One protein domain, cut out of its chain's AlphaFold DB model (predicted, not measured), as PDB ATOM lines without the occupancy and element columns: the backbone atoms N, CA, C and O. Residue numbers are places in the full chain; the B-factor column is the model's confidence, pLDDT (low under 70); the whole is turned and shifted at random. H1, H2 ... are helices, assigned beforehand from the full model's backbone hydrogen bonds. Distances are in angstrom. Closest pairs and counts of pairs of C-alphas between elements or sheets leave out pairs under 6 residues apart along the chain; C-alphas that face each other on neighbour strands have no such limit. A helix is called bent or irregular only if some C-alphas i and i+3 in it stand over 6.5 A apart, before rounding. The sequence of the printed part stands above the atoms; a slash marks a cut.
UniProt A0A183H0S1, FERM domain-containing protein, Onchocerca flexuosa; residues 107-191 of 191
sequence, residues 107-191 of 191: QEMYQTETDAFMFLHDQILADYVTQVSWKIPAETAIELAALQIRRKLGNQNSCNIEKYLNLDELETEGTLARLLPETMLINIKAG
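This is residues 107 to 191 of the 191 residues of the protein "FERM domain-containing protein" of Onchocerca flexuosa (UniProt A0A183H0S1). The long helix H2 and the helix H3 meet near their ends as a narrow V, with the short H1 at the far end of H2. From the open end of H3 the chain passes through the short helices H4 and H5 and comes back along residues 173 to 181 to the corner of the V, where H6 points away, a loose frame with few contacts between helices. Residues 111 to 116 and residues 186 to 191 stick out. The printed part has 85 residues with six named helices, H1 to H6 in order along the chain, and no named strand, and its class is all helix. It is only just loose, close to compact, with a radius of gyration of the C-alphas of 14.4 A and spans of 46 by 33 by 21 A.

H2, residues 114 to 135, is the longest helix at 29.9 A, from C-alpha 114 at (30.227, -8.453, -28.622) to C-alpha 135 at (31.723, -34.687, -42.970). It has a kink of 51 degrees near residue 129. Before it stands H1, residues 107 to 112, 8.8 A long. H3, residues 138 to 152, measures 21.4 A. H4 is residues 158 to 164, 10.2 A, and H5 is residues 167 to 172, 8.5 A. H6, residues 182 to 189, is 10.9 A long and ends with C-alpha 189 at (37.853, -26.148, -60.561). H2 and H4 are irregular: C-alphas 131 and 134 are 7.4 A apart, and C-alphas 159 and 162 are 8.4 A apart.

H2 and H3 are close but not clearly touching, opposite ways at a shallow tilt of 22 degrees; their closest C-alphas, of Ser 133 and Ala 141, are 6.4 A apart. H2, with residues 116 to 118 alone, and H1 touch only at the corner, opposite ways at a steep tilt of 39 degrees; their closest C-alphas, of Tyr 110 and Phe 117, are 5.5 A apart. H6 is close but not clearly touching to H2, about perpendicular at 75 degrees, with the closest C-alphas, of Trp 134 and Thr 183, 7.4 A apart. H3 and H6 are also close but not clearly touching, about perpendicular at 89 degrees; their closest C-alphas, of Ala 138 and Met 184, are 7.5 A apart. H4 and H5 touch no helix, and they are apart from each other. Every O i to N i+4 pair is within hydrogen-bond range in H1, H3, H5 and H6. The count is 15 of 18 in H2 and 0 of 3 in H4, where 2 of 4 O i to N i+3 pairs are within range.

The C-alphas of Thr 112 and Gly 191, the two farthest apart, are 46.3 A apart. The printed part has no cut, and no link is long. Its mean pLDDT is 82.5; residues 155 to 164 and 187 to 191 are under 70.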
ATOM      1  N   GLN A 107      23.436 -15.211 -25.758       96.44
ATOM      2  CA  GLN A 107      22.670 -14.053 -26.203       96.44
ATOM      3  C   GLN A 107      23.048 -12.822 -25.380       96.44
ATOM      4  O   GLN A 107      23.269 -11.759 -25.959       96.44
ATOM      5  N   GLU A 108      23.177 -12.975 -24.062       96.00
ATOM      6  CA  GLU A 108      23.706 -11.930 -23.184       96.00
ATOM      7  C   GLU A 108      25.125 -11.539 -23.615       96.00
ATOM      8  O   GLU A 108      25.365 -10.367 -23.898       96.00
ATOM      9  N   MET A 109      26.021 -12.519 -23.789       96.00
ATOM     10  CA  MET A 109      27.392 -12.283 -24.258       96.00
ATOM     11  C   MET A 109      27.425 -11.508 -25.586       96.00
ATOM     12  O   MET A 109      28.229 -10.599 -25.765       96.00
ATOM     13  N   TYR A 110      26.539 -11.828 -26.534       95.62
ATOM     14  CA  TYR A 110      26.460 -11.090 -27.797       95.62
ATOM     15  C   TYR A 110      26.093  -9.611 -27.598       95.62
ATOM     16  O   TYR A 110      26.626  -8.750 -28.300       95.62
ATOM     17  N   GLN A 111      25.200  -9.317 -26.653       96.38
ATOM     18  CA  GLN A 111      24.712  -7.964 -26.377       96.38
ATOM     19  C   GLN A 111      25.686  -7.123 -25.545       96.38
ATOM     20  O   GLN A 111      25.742  -5.909 -25.735       96.38
ATOM     21  N   THR A 112      26.423  -7.739 -24.618       95.88
ATOM     22  CA  THR A 112      27.253  -7.026 -23.630       95.88
ATOM     23  C   THR A 112      28.755  -7.128 -23.904       95.88
ATOM     24  O   THR A 112      29.505  -6.234 -23.519       95.88
ATOM     25  N   GLU A 113      29.194  -8.181 -24.597       96.62
ATOM     26  CA  GLU A 113      30.597  -8.584 -24.785       96.62
ATOM     27  C   GLU A 113      30.852  -8.957 -26.263       96.62
ATOM     28  O   GLU A 113      31.491  -9.964 -26.594       96.62
ATOM     29  N   THR A 114      30.312  -8.146 -27.185       95.88
ATOM     30  CA  THR A 114      30.227  -8.453 -28.622       95.88
ATOM     31  C   THR A 114      31.567  -8.860 -29.241       95.88
ATOM     32  O   THR A 114      31.607  -9.825 -30.002       95.88
ATOM     33  N   ASP A 115      32.678  -8.197 -28.913       96.94
ATOM     34  CA  ASP A 115      33.981  -8.538 -29.501       96.94
ATOM     35  C   ASP A 115      34.469  -9.934 -29.073       96.94
ATOM     36  O   ASP A 115      35.021 -10.687 -29.883       96.94
ATOM     37  N   ALA A 116      34.216 -10.335 -27.823       97.50
ATOM     38  CA  ALA A 116      34.525 -11.682 -27.346       97.50
ATOM     39  C   ALA A 116      33.592 -12.727 -27.974       97.50
ATOM     40  O   ALA A 116      34.038 -13.822 -28.332       97.50
ATOM     41  N   PHE A 117      32.316 -12.385 -28.175       97.31
ATOM     42  CA  PHE A 117      31.373 -13.237 -28.896       97.31
ATOM     43  C   PHE A 117      31.818 -13.454 -30.349       97.31
ATOM     44  O   PHE A 117      31.832 -14.579 -30.849       97.31
ATOM     45  N   MET A 118      32.248 -12.390 -31.027       95.62
ATOM     46  CA  MET A 118      32.734 -12.463 -32.404       95.62
ATOM     47  C   MET A 118      34.041 -13.254 -32.505       95.62
ATOM     48  O   MET A 118      34.220 -14.020 -33.455       95.62
ATOM     49  N   PHE A 119      34.907 -13.176 -31.491       97.44
ATOM     50  CA  PHE A 119      36.056 -14.073 -31.374       97.44
ATOM     51  C   PHE A 119      35.618 -15.543 -31.294       97.44
ATOM     52  O   PHE A 119      36.174 -16.388 -31.998       97.44
ATOM     53  N   LEU A 120      34.627 -15.869 -30.451       97.56
ATOM     54  CA  LEU A 120      34.097 -17.232 -30.340       97.56
ATOM     55  C   LEU A 120      33.493 -17.712 -31.662       97.56
ATOM     56  O   LEU A 120      33.710 -18.859 -32.049       97.56
ATOM     57  N   HIS A 121      32.786 -16.841 -32.381       95.19
ATOM     58  CA  HIS A 121      32.278 -17.162 -33.709       95.19
ATOM     59  C   HIS A 121      33.413 -17.564 -34.659       95.19
ATOM     60  O   HIS A 121      33.355 -18.623 -35.282       95.19
ATOM     61  N   ASP A 122      34.447 -16.728 -34.790       94.19
ATOM     62  CA  ASP A 122      35.564 -17.008 -35.698       94.19
ATOM     63  C   ASP A 122      36.317 -18.277 -35.280       94.19
ATOM     64  O   ASP A 122      36.770 -19.050 -36.125       94.19
ATOM     65  N   GLN A 123      36.374 -18.541 -33.973       95.56
ATOM     66  CA  GLN A 123      36.890 -19.778 -33.411       95.56
ATOM     67  C   GLN A 123      36.100 -21.017 -33.851       95.56
ATOM     68  O   GLN A 123      36.701 -21.997 -34.293       95.56
ATOM     69  N   ILE A 124      34.773 -20.980 -33.742       94.44
ATOM     70  CA  ILE A 124      33.901 -22.088 -34.149       94.44
ATOM     71  C   ILE A 124      33.969 -22.293 -35.662       94.44
ATOM     72  O   ILE A 124      34.048 -23.432 -36.114       94.44
ATOM     73  N   LEU A 125      33.995 -21.210 -36.442       92.06
ATOM     74  CA  LEU A 125      34.125 -21.281 -37.893       92.06
ATOM     75  C   LEU A 125      35.434 -21.967 -38.304       92.06
ATOM     76  O   LEU A 125      35.410 -22.876 -39.131       92.06
ATOM     77  N   ALA A 126      36.563 -21.573 -37.710       89.25
ATOM     78  CA  ALA A 126      37.859 -22.182 -38.001       89.25
ATOM     79  C   ALA A 126      37.881 -23.683 -37.657       89.25
ATOM     80  O   ALA A 126      38.372 -24.497 -38.443       89.25
ATOM     81  N   ASP A 127      37.317 -24.072 -36.510       90.56
ATOM     82  CA  ASP A 127      37.212 -25.480 -36.121       90.56
ATOM     83  C   ASP A 127      36.280 -26.265 -37.055       90.56
ATOM     84  O   ASP A 127      36.616 -27.372 -37.472       90.56
ATOM     85  N   TYR A 128      35.136 -25.687 -37.431       91.19
ATOM     86  CA  TYR A 128      34.204 -26.283 -38.385       91.19
ATOM     87  C   TYR A 128      34.896 -26.560 -39.722       91.19
ATOM     88  O   TYR A 128      34.896 -27.704 -40.182       91.19
ATOM     89  N   VAL A 129      35.545 -25.551 -40.311       87.38
ATOM     90  CA  VAL A 129      36.215 -25.680 -41.613       87.38
ATOM     91  C   VAL A 129      37.312 -26.738 -41.557       87.38
ATOM     92  O   VAL A 129      37.418 -27.547 -42.474       87.38
ATOM     93  N   THR A 130      38.086 -26.793 -40.473       83.06
ATOM     94  CA  THR A 130      39.239 -27.703 -40.369       83.06
ATOM     95  C   THR A 130      38.890 -29.131 -39.942       83.06
ATOM     96  O   THR A 130      39.615 -30.059 -40.299       83.06
ATOM     97  N   GLN A 131      37.808 -29.345 -39.184       84.56
ATOM     98  CA  GLN A 131      37.537 -30.639 -38.533       84.56
ATOM     99  C   GLN A 131      36.215 -31.295 -38.952       84.56
ATOM    100  O   GLN A 131      36.079 -32.517 -38.823       84.56
ATOM    101  N   VAL A 132      35.241 -30.512 -39.425       86.50
ATOM    102  CA  VAL A 132      33.846 -30.964 -39.593       86.50
ATOM    103  C   VAL A 132      33.329 -30.793 -41.019       86.50
ATOM    104  O   VAL A 132      32.558 -31.630 -41.471       86.50
ATOM    105  N   SER A 133      33.764 -29.761 -41.742       86.62
ATOM    106  CA  SER A 133      33.242 -29.375 -43.062       86.62
ATOM    107  C   SER A 133      33.234 -30.508 -44.096       86.62
ATOM    108  O   SER A 133      32.313 -30.609 -44.898       86.62
ATOM    109  N   TRP A 134      34.214 -31.412 -44.043       84.19
ATOM    110  CA  TRP A 134      34.315 -32.568 -44.937       84.19
ATOM    111  C   TRP A 134      33.321 -33.699 -44.620       84.19
ATOM    112  O   TRP A 134      33.163 -34.613 -45.425       84.19
ATOM    113  N   LYS A 135      32.675 -33.667 -43.446       88.12
ATOM    114  CA  LYS A 135      31.723 -34.687 -42.970       88.12
ATOM    115  C   LYS A 135      30.262 -34.326 -43.231       88.12
ATOM    116  O   LYS A 135      29.396 -35.160 -42.981       88.12
ATOM    117  N   ILE A 136      29.978 -33.093 -43.643       89.12
ATOM    118  CA  ILE A 136      28.608 -32.605 -43.825       89.12
ATOM    119  C   ILE A 136      28.217 -32.577 -45.311       89.12
ATOM    120  O   ILE A 136      29.101 -32.582 -46.172       89.12
ATOM    121  N   PRO A 137      26.912 -32.541 -45.639       92.00
ATOM    122  CA  PRO A 137      26.458 -32.378 -47.015       92.00
ATOM    123  C   PRO A 137      27.005 -31.099 -47.662       92.00
ATOM    124  O   PRO A 137      27.144 -30.066 -47.001       92.00
ATOM    125  N   ALA A 138      27.273 -31.158 -48.968       88.62
ATOM    126  CA  ALA A 138      27.827 -30.029 -49.714       88.62
ATOM    127  C   ALA A 138      26.932 -28.791 -49.688       88.62
ATOM    128  O   ALA A 138      27.422 -27.684 -49.479       88.62
ATOM    129  N   GLU A 139      25.624 -28.989 -49.811       90.25
ATOM    130  CA  GLU A 139      24.623 -27.923 -49.728       90.25
ATOM    131  C   GLU A 139      24.721 -27.179 -48.391       90.25
ATOM    132  O   GLU A 139      24.860 -25.959 -48.373       90.25
ATOM    133  N   THR A 140      24.792 -27.906 -47.273       92.38
ATOM    134  CA  THR A 140      24.951 -27.310 -45.940       92.38
ATOM    135  C   THR A 140      26.273 -26.547 -45.801       92.38
ATOM    136  O   THR A 140      26.310 -25.474 -45.198       92.38
ATOM    137  N   ALA A 141      27.373 -27.056 -46.367       91.31
ATOM    138  CA  ALA A 141      28.652 -26.346 -46.347       91.31
ATOM    139  C   ALA A 141      28.596 -25.027 -47.135       91.31
ATOM    140  O   ALA A 141      29.131 -24.013 -46.677       91.31
ATOM    141  N   ILE A 142      27.913 -25.031 -48.283       89.88
ATOM    142  CA  ILE A 142      27.679 -23.847 -49.117       89.88
ATOM    143  C   ILE A 142      26.792 -22.836 -48.385       89.88
ATOM    144  O   ILE A 142      27.122 -21.651 -48.366       89.88
ATOM    145  N   GLU A 143      25.717 -23.278 -47.730       92.12
ATOM    146  CA  GLU A 143      24.837 -22.408 -46.939       92.12
ATOM    147  C   GLU A 143      25.592 -21.711 -45.799       92.12
ATOM    148  O   GLU A 143      25.478 -20.496 -45.626       92.12
ATOM    149  N   LEU A 144      26.425 -22.448 -45.055       92.94
ATOM    150  CA  LEU A 144      27.256 -21.879 -43.989       92.94
ATOM    151  C   LEU A 144      28.275 -20.865 -44.533       92.94
ATOM    152  O   LEU A 144      28.472 -19.801 -43.936       92.94
ATOM    153  N   ALA A 145      28.895 -21.155 -45.680       90.69
ATOM    154  CA  ALA A 145      29.787 -20.212 -46.347       90.69
ATOM    155  C   ALA A 145      29.035 -18.945 -46.796       90.69
ATOM    156  O   ALA A 145      29.505 -17.831 -46.551       90.69
ATOM    157  N   ALA A 146      27.845 -19.096 -47.382       88.94
ATOM    158  CA  ALA A 146      27.002 -17.989 -47.819       88.94
ATOM    159  C   ALA A 146      26.562 -17.102 -46.646       88.94
ATOM    160  O   ALA A 146      26.640 -15.876 -46.745       88.94
ATOM    161  N   LEU A 147      26.181 -17.693 -45.506       90.62
ATOM    162  CA  LEU A 147      25.868 -16.957 -44.276       90.62
ATOM    163  C   LEU A 147      27.057 -16.114 -43.807       90.62
ATOM    164  O   LEU A 147      26.897 -14.937 -43.470       90.62
ATOM    165  N   GLN A 148      28.263 -16.680 -43.836       90.31
ATOM    166  CA  GLN A 148      29.461 -15.968 -43.408       90.31
ATOM    167  C   GLN A 148      29.850 -14.830 -44.362       90.31
ATOM    168  O   GLN A 148      30.264 -13.758 -43.909       90.31
ATOM    169  N   ILE A 149      29.684 -15.025 -45.672       87.62
ATOM    170  CA  ILE A 149      29.865 -13.965 -46.672       87.62
ATOM    171  C   ILE A 149      28.822 -12.861 -46.454       87.62
ATOM    172  O   ILE A 149      29.178 -11.686 -46.341       87.62
ATOM    173  N   ARG A 150      27.541 -13.223 -46.297       84.94
ATOM    174  CA  ARG A 150      26.448 -12.276 -46.035       84.94
ATOM    175  C   ARG A 150      26.704 -11.441 -44.785       84.94
ATOM    176  O   ARG A 150      26.434 -10.239 -44.809       84.94
ATOM    177  N   ARG A 151      27.234 -12.059 -43.724       86.19
ATOM    178  CA  ARG A 151      27.622 -11.380 -42.481       86.19
ATOM    179  C   ARG A 151      28.696 -10.323 -42.729       86.19
ATOM    180  O   ARG A 151      28.559  -9.207 -42.238       86.19
ATOM    181  N   LYS A 152      29.733 -10.643 -43.511       82.00
ATOM    182  CA  LYS A 152      30.808  -9.693 -43.857       82.00
ATOM    183  C   LYS A 152      30.323  -8.512 -44.697       82.00
ATOM    184  O   LYS A 152      30.851  -7.417 -44.547       82.00
ATOM    185  N   LEU A 153      29.304  -8.717 -45.530       78.25
ATOM    186  CA  LEU A 153      28.666  -7.639 -46.290       78.25
ATOM    187  C   LEU A 153      27.829  -6.691 -45.405       78.25
ATOM    188  O   LEU A 153      27.444  -5.618 -45.861       78.25
ATOM    189  N   GLY A 154      27.549  -7.042 -44.143       74.31
ATOM    190  CA  GLY A 154      26.885  -6.158 -43.182       74.31
ATOM    191  C   GLY A 154      25.516  -5.646 -43.654       74.31
ATOM    192  O   GLY A 154      24.712  -6.393 -44.211       74.31
ATOM    193  N   ASN A 155      25.245  -4.354 -43.450       62.44
ATOM    194  CA  ASN A 155      23.951  -3.724 -43.758       62.44
ATOM    195  C   ASN A 155      23.772  -3.318 -45.233       62.44
ATOM    196  O   ASN A 155      22.853  -2.561 -45.542       62.44
ATOM    197  N   GLN A 156      24.625  -3.784 -46.152       61.22
ATOM    198  CA  GLN A 156      24.433  -3.507 -47.577       61.22
ATOM    199  C   GLN A 156      23.069  -4.052 -48.040       61.22
ATOM    200  O   GLN A 156      22.682  -5.174 -47.691       61.22
ATOM    201  N   ASN A 157      22.315  -3.222 -48.770       56.47
ATOM    202  CA  ASN A 157      20.918  -3.479 -49.124       56.47
ATOM    203  C   ASN A 157      20.759  -4.833 -49.835       56.47
ATOM    204  O   ASN A 157      21.391  -5.097 -50.860       56.47
ATOM    205  N   SER A 158      19.848  -5.661 -49.317       58.72
ATOM    206  CA  SER A 158      19.565  -7.029 -49.778       58.72
ATOM    207  C   SER A 158      19.202  -7.141 -51.261       58.72
ATOM    208  O   SER A 158      19.363  -8.206 -51.844       58.72
ATOM    209  N   CYS A 159      18.748  -6.054 -51.890       59.56
ATOM    210  CA  CYS A 159      18.279  -6.053 -53.276       59.56
ATOM    211  C   CYS A 159      19.391  -5.987 -54.341       59.56
ATOM    212  O   CYS A 159      19.074  -6.017 -55.523       59.56
ATOM    213  N   ASN A 160      20.670  -5.857 -53.966       62.09
ATOM    214  CA  ASN A 160      21.781  -5.750 -54.925       62.09
ATOM    215  C   ASN A 160      22.996  -6.606 -54.530       62.09
ATOM    216  O   ASN A 160      24.113  -6.272 -54.907       62.09
ATOM    217  N   ILE A 161      22.811  -7.689 -53.770       64.44
ATOM    218  CA  ILE A 161      23.921  -8.544 -53.311       64.44
ATOM    219  C   ILE A 161      24.789  -9.022 -54.491       64.44
ATOM    220  O   ILE A 161      26.008  -9.000 -54.385       64.44
ATOM    221  N   GLU A 162      24.186  -9.332 -55.641       64.94
ATOM    222  CA  GLU A 162      24.887  -9.714 -56.880       64.94
ATOM    223  C   GLU A 162      25.833  -8.630 -57.427       64.94
ATOM    224  O   GLU A 162      26.810  -8.949 -58.088       64.94
ATOM    225  N   LYS A 163      25.589  -7.346 -57.128       63.38
ATOM    226  CA  LYS A 163      26.483  -6.240 -57.524       63.38
ATOM    227  C   LYS A 163      27.686  -6.081 -56.594       63.38
ATOM    228  O   LYS A 163      28.632  -5.390 -56.955       63.38
ATOM    229  N   TYR A 164      27.623  -6.665 -55.399       63.41
ATOM    230  CA  TYR A 164      28.670  -6.590 -54.374       63.41
ATOM    231  C   TYR A 164      29.396  -7.926 -54.171       63.41
ATOM    232  O   TYR A 164      30.452  -7.958 -53.548       63.41
ATOM    233  N   LEU A 165      28.829  -9.027 -54.668       71.88
ATOM    234  CA  LEU A 165      29.459 -10.338 -54.693       71.88
ATOM    235  C   LEU A 165      30.211 -10.519 -56.004       71.88
ATOM    236  O   LEU A 165      29.639 -10.934 -57.007       71.88
ATOM    237  N   ASN A 166      31.511 -10.261 -55.965       79.31
ATOM    238  CA  ASN A 166      32.411 -10.695 -57.016       79.31
ATOM    239  C   ASN A 166      33.045 -12.035 -56.601       79.31
ATOM    240  O   ASN A 166      33.886 -12.084 -55.703       79.31
ATOM    241  N   LEU A 167      32.597 -13.136 -57.216       76.62
ATOM    242  CA  LEU A 167      33.110 -14.479 -56.912       76.62
ATOM    243  C   LEU A 167      34.607 -14.605 -57.221       76.62
ATOM    244  O   LEU A 167      35.322 -15.243 -56.449       76.62
ATOM    245  N   ASP A 168      35.084 -13.938 -58.273       78.81
ATOM    246  CA  ASP A 168      36.493 -13.961 -58.668       78.81
ATOM    247  C   ASP A 168      37.369 -13.250 -57.627       78.81
ATOM    248  O   ASP A 168      38.451 -13.728 -57.276       78.81
ATOM    249  N   GLU A 169      36.889 -12.135 -57.065       81.19
ATOM    250  CA  GLU A 169      37.560 -11.455 -55.947       81.19
ATOM    251  C   GLU A 169      37.570 -12.335 -54.694       81.19
ATOM    252  O   GLU A 169      38.615 -12.500 -54.064       81.19
ATOM    253  N   LEU A 170      36.442 -12.968 -54.353       80.12
ATOM    254  CA  LEU A 170      36.353 -13.861 -53.195       80.12
ATOM    255  C   LEU A 170      37.283 -15.074 -53.312       80.12
ATOM    256  O   LEU A 170      37.831 -15.525 -52.297       80.12
ATOM    257  N   GLU A 171      37.463 -15.615 -54.516       78.69
ATOM    258  CA  GLU A 171      38.435 -16.674 -54.768       78.69
ATOM    259  C   GLU A 171      39.872 -16.146 -54.678       78.69
ATOM    260  O   GLU A 171      40.691 -16.741 -53.972       78.69
ATOM    261  N   THR A 172      40.160 -15.004 -55.308       81.56
ATOM    262  CA  THR A 172      41.489 -14.367 -55.302       81.56
ATOM    263  C   THR A 172      41.951 -14.020 -53.884       81.56
ATOM    264  O   THR A 172      43.110 -14.226 -53.527       81.56
ATOM    265  N   GLU A 173      41.040 -13.564 -53.023       82.19
ATOM    266  CA  GLU A 173      41.308 -13.289 -51.608       82.19
ATOM    267  C   GLU A 173      41.456 -14.559 -50.750       82.19
ATOM    268  O   GLU A 173      41.777 -14.481 -49.554       82.19
ATOM    269  N   GLY A 174      41.169 -15.736 -51.314       80.62
ATOM    270  CA  GLY A 174      41.119 -17.010 -50.604       80.62
ATOM    271  C   GLY A 174      39.951 -17.109 -49.622       80.62
ATOM    272  O   GLY A 174      40.007 -17.893 -48.674       80.62
ATOM    273  N   THR A 175      38.896 -16.305 -49.787       82.88
ATOM    274  CA  THR A 175      37.728 -16.329 -48.898       82.88
ATOM    275  C   THR A 175      36.974 -17.646 -49.025       82.88
ATOM    276  O   THR A 175      36.663 -18.239 -47.997       82.88
ATOM    277  N   LEU A 176      36.776 -18.165 -50.240       84.19
ATOM    278  CA  LEU A 176      36.150 -19.478 -50.440       84.19
ATOM    279  C   LEU A 176      36.975 -20.608 -49.807       84.19
ATOM    280  O   LEU A 176      36.425 -21.456 -49.108       84.19
ATOM    281  N   ALA A 177      38.303 -20.551 -49.944       81.88
ATOM    282  CA  ALA A 177      39.218 -21.519 -49.336       81.88
ATOM    283  C   ALA A 177      39.202 -21.516 -47.799       81.88
ATOM    284  O   ALA A 177      39.518 -22.522 -47.172       81.88
ATOM    285  N   ARG A 178      38.810 -20.398 -47.178       83.69
ATOM    286  CA  ARG A 178      38.650 -20.284 -45.720       83.69
ATOM    287  C   ARG A 178      37.270 -20.705 -45.216       83.69
ATOM    288  O   ARG A 178      37.081 -20.709 -44.004       83.69
ATOM    289  N   LEU A 179      36.310 -20.992 -46.098       87.06
ATOM    290  CA  LEU A 179      34.912 -21.264 -45.733       87.06
ATOM    291  C   LEU A 179      34.421 -22.647 -46.165       87.06
ATOM    292  O   LEU A 179      33.512 -23.186 -45.536       87.06
ATOM    293  N   LEU A 180      35.013 -23.213 -47.215       86.44
ATOM    294  CA  LEU A 180      34.609 -24.485 -47.803       86.44
ATOM    295  C   LEU A 180      35.706 -25.547 -47.638       86.44
ATOM    296  O   LEU A 180      36.891 -25.208 -47.623       86.44
ATOM    297  N   PRO A 181      35.336 -26.836 -47.535       82.06
ATOM    298  CA  PRO A 181      36.305 -27.926 -47.522       82.06
ATOM    299  C   PRO A 181      37.059 -28.009 -48.854       82.06
ATOM    300  O   PRO A 181      36.478 -27.826 -49.926       82.06
ATOM    301  N   GLU A 182      38.346 -28.365 -48.794       76.69
ATOM    302  CA  GLU A 182      39.221 -28.473 -49.975       76.69
ATOM    303  C   GLU A 182      38.644 -29.387 -51.066       76.69
ATOM    304  O   GLU A 182      38.754 -29.085 -52.253       76.69
ATOM    305  N   THR A 183      37.960 -30.465 -50.673       76.94
ATOM    306  CA  THR A 183      37.316 -31.409 -51.599       76.94
ATOM    307  C   THR A 183      36.269 -30.748 -52.496       76.94
ATOM    308  O   THR A 183      36.130 -31.136 -53.652       76.94
ATOM    309  N   MET A 184      35.559 -29.728 -52.007       78.12
ATOM    310  CA  MET A 184      34.570 -28.997 -52.806       78.12
ATOM    311  C   MET A 184      35.232 -28.005 -53.758       78.12
ATOM    312  O   MET A 184      34.800 -27.873 -54.898       78.12
ATOM    313  N   LEU A 185      36.313 -27.353 -53.326       75.56
ATOM    314  CA  LEU A 185      37.050 -26.398 -54.158       75.56
ATOM    315  C   LEU A 185      37.692 -27.079 -55.372       75.56
ATOM    316  O   LEU A 185      37.715 -26.508 -56.458       75.56
ATOM    317  N   ILE A 186      38.184 -28.308 -55.198       72.56
ATOM    318  CA  ILE A 186      38.759 -29.105 -56.290       72.56
ATOM    319  C   ILE A 186      37.685 -29.460 -57.326       72.56
ATOM    320  O   ILE A 186      37.931 -29.333 -58.522       72.56
ATOM    321  N   ASN A 187      36.484 -29.840 -56.880       62.31
ATOM    322  CA  ASN A 187      35.385 -30.196 -57.779       62.31
ATOM    323  C   ASN A 187      34.857 -28.991 -58.574       62.31
ATOM    324  O   ASN A 187      34.467 -29.160 -59.723       62.31
ATOM    325  N   ILE A 188      34.883 -27.786 -57.992       61.03
ATOM    326  CA  ILE A 188      34.487 -26.546 -58.681       61.03
ATOM    327  C   ILE A 188      35.498 -26.167 -59.773       61.03
ATOM    328  O   ILE A 188      35.104 -25.661 -60.812       61.03
ATOM    329  N   LYS A 189      36.794 -26.440 -59.572       57.81
ATOM    330  CA  LYS A 189      37.853 -26.148 -60.561       57.81
ATOM    331  C   LYS A 189      37.932 -27.146 -61.714       57.81
ATOM    332  O   LYS A 189      38.632 -26.885 -62.689       57.81
ATOM    333  N   ALA A 190      37.301 -28.307 -61.566       51.69
ATOM    334  CA  ALA A 190      37.339 -29.391 -62.542       51.69
ATOM    335  C   ALA A 190      36.137 -29.397 -63.507       51.69
ATOM    336  O   ALA A 190      36.121 -30.227 -64.419       51.69
ATOM    337  N   GLY A 191      35.147 -28.522 -63.299       40.00
ATOM    338  CA  GLY A 191      33.990 -28.315 -64.180       40.00
ATOM    339  C   GLY A 191      34.072 -26.981 -64.903       40.00
ATOM    340  O   GLY A 191      33.575 -26.930 -66.047       40.00
TER     341      GLY A 191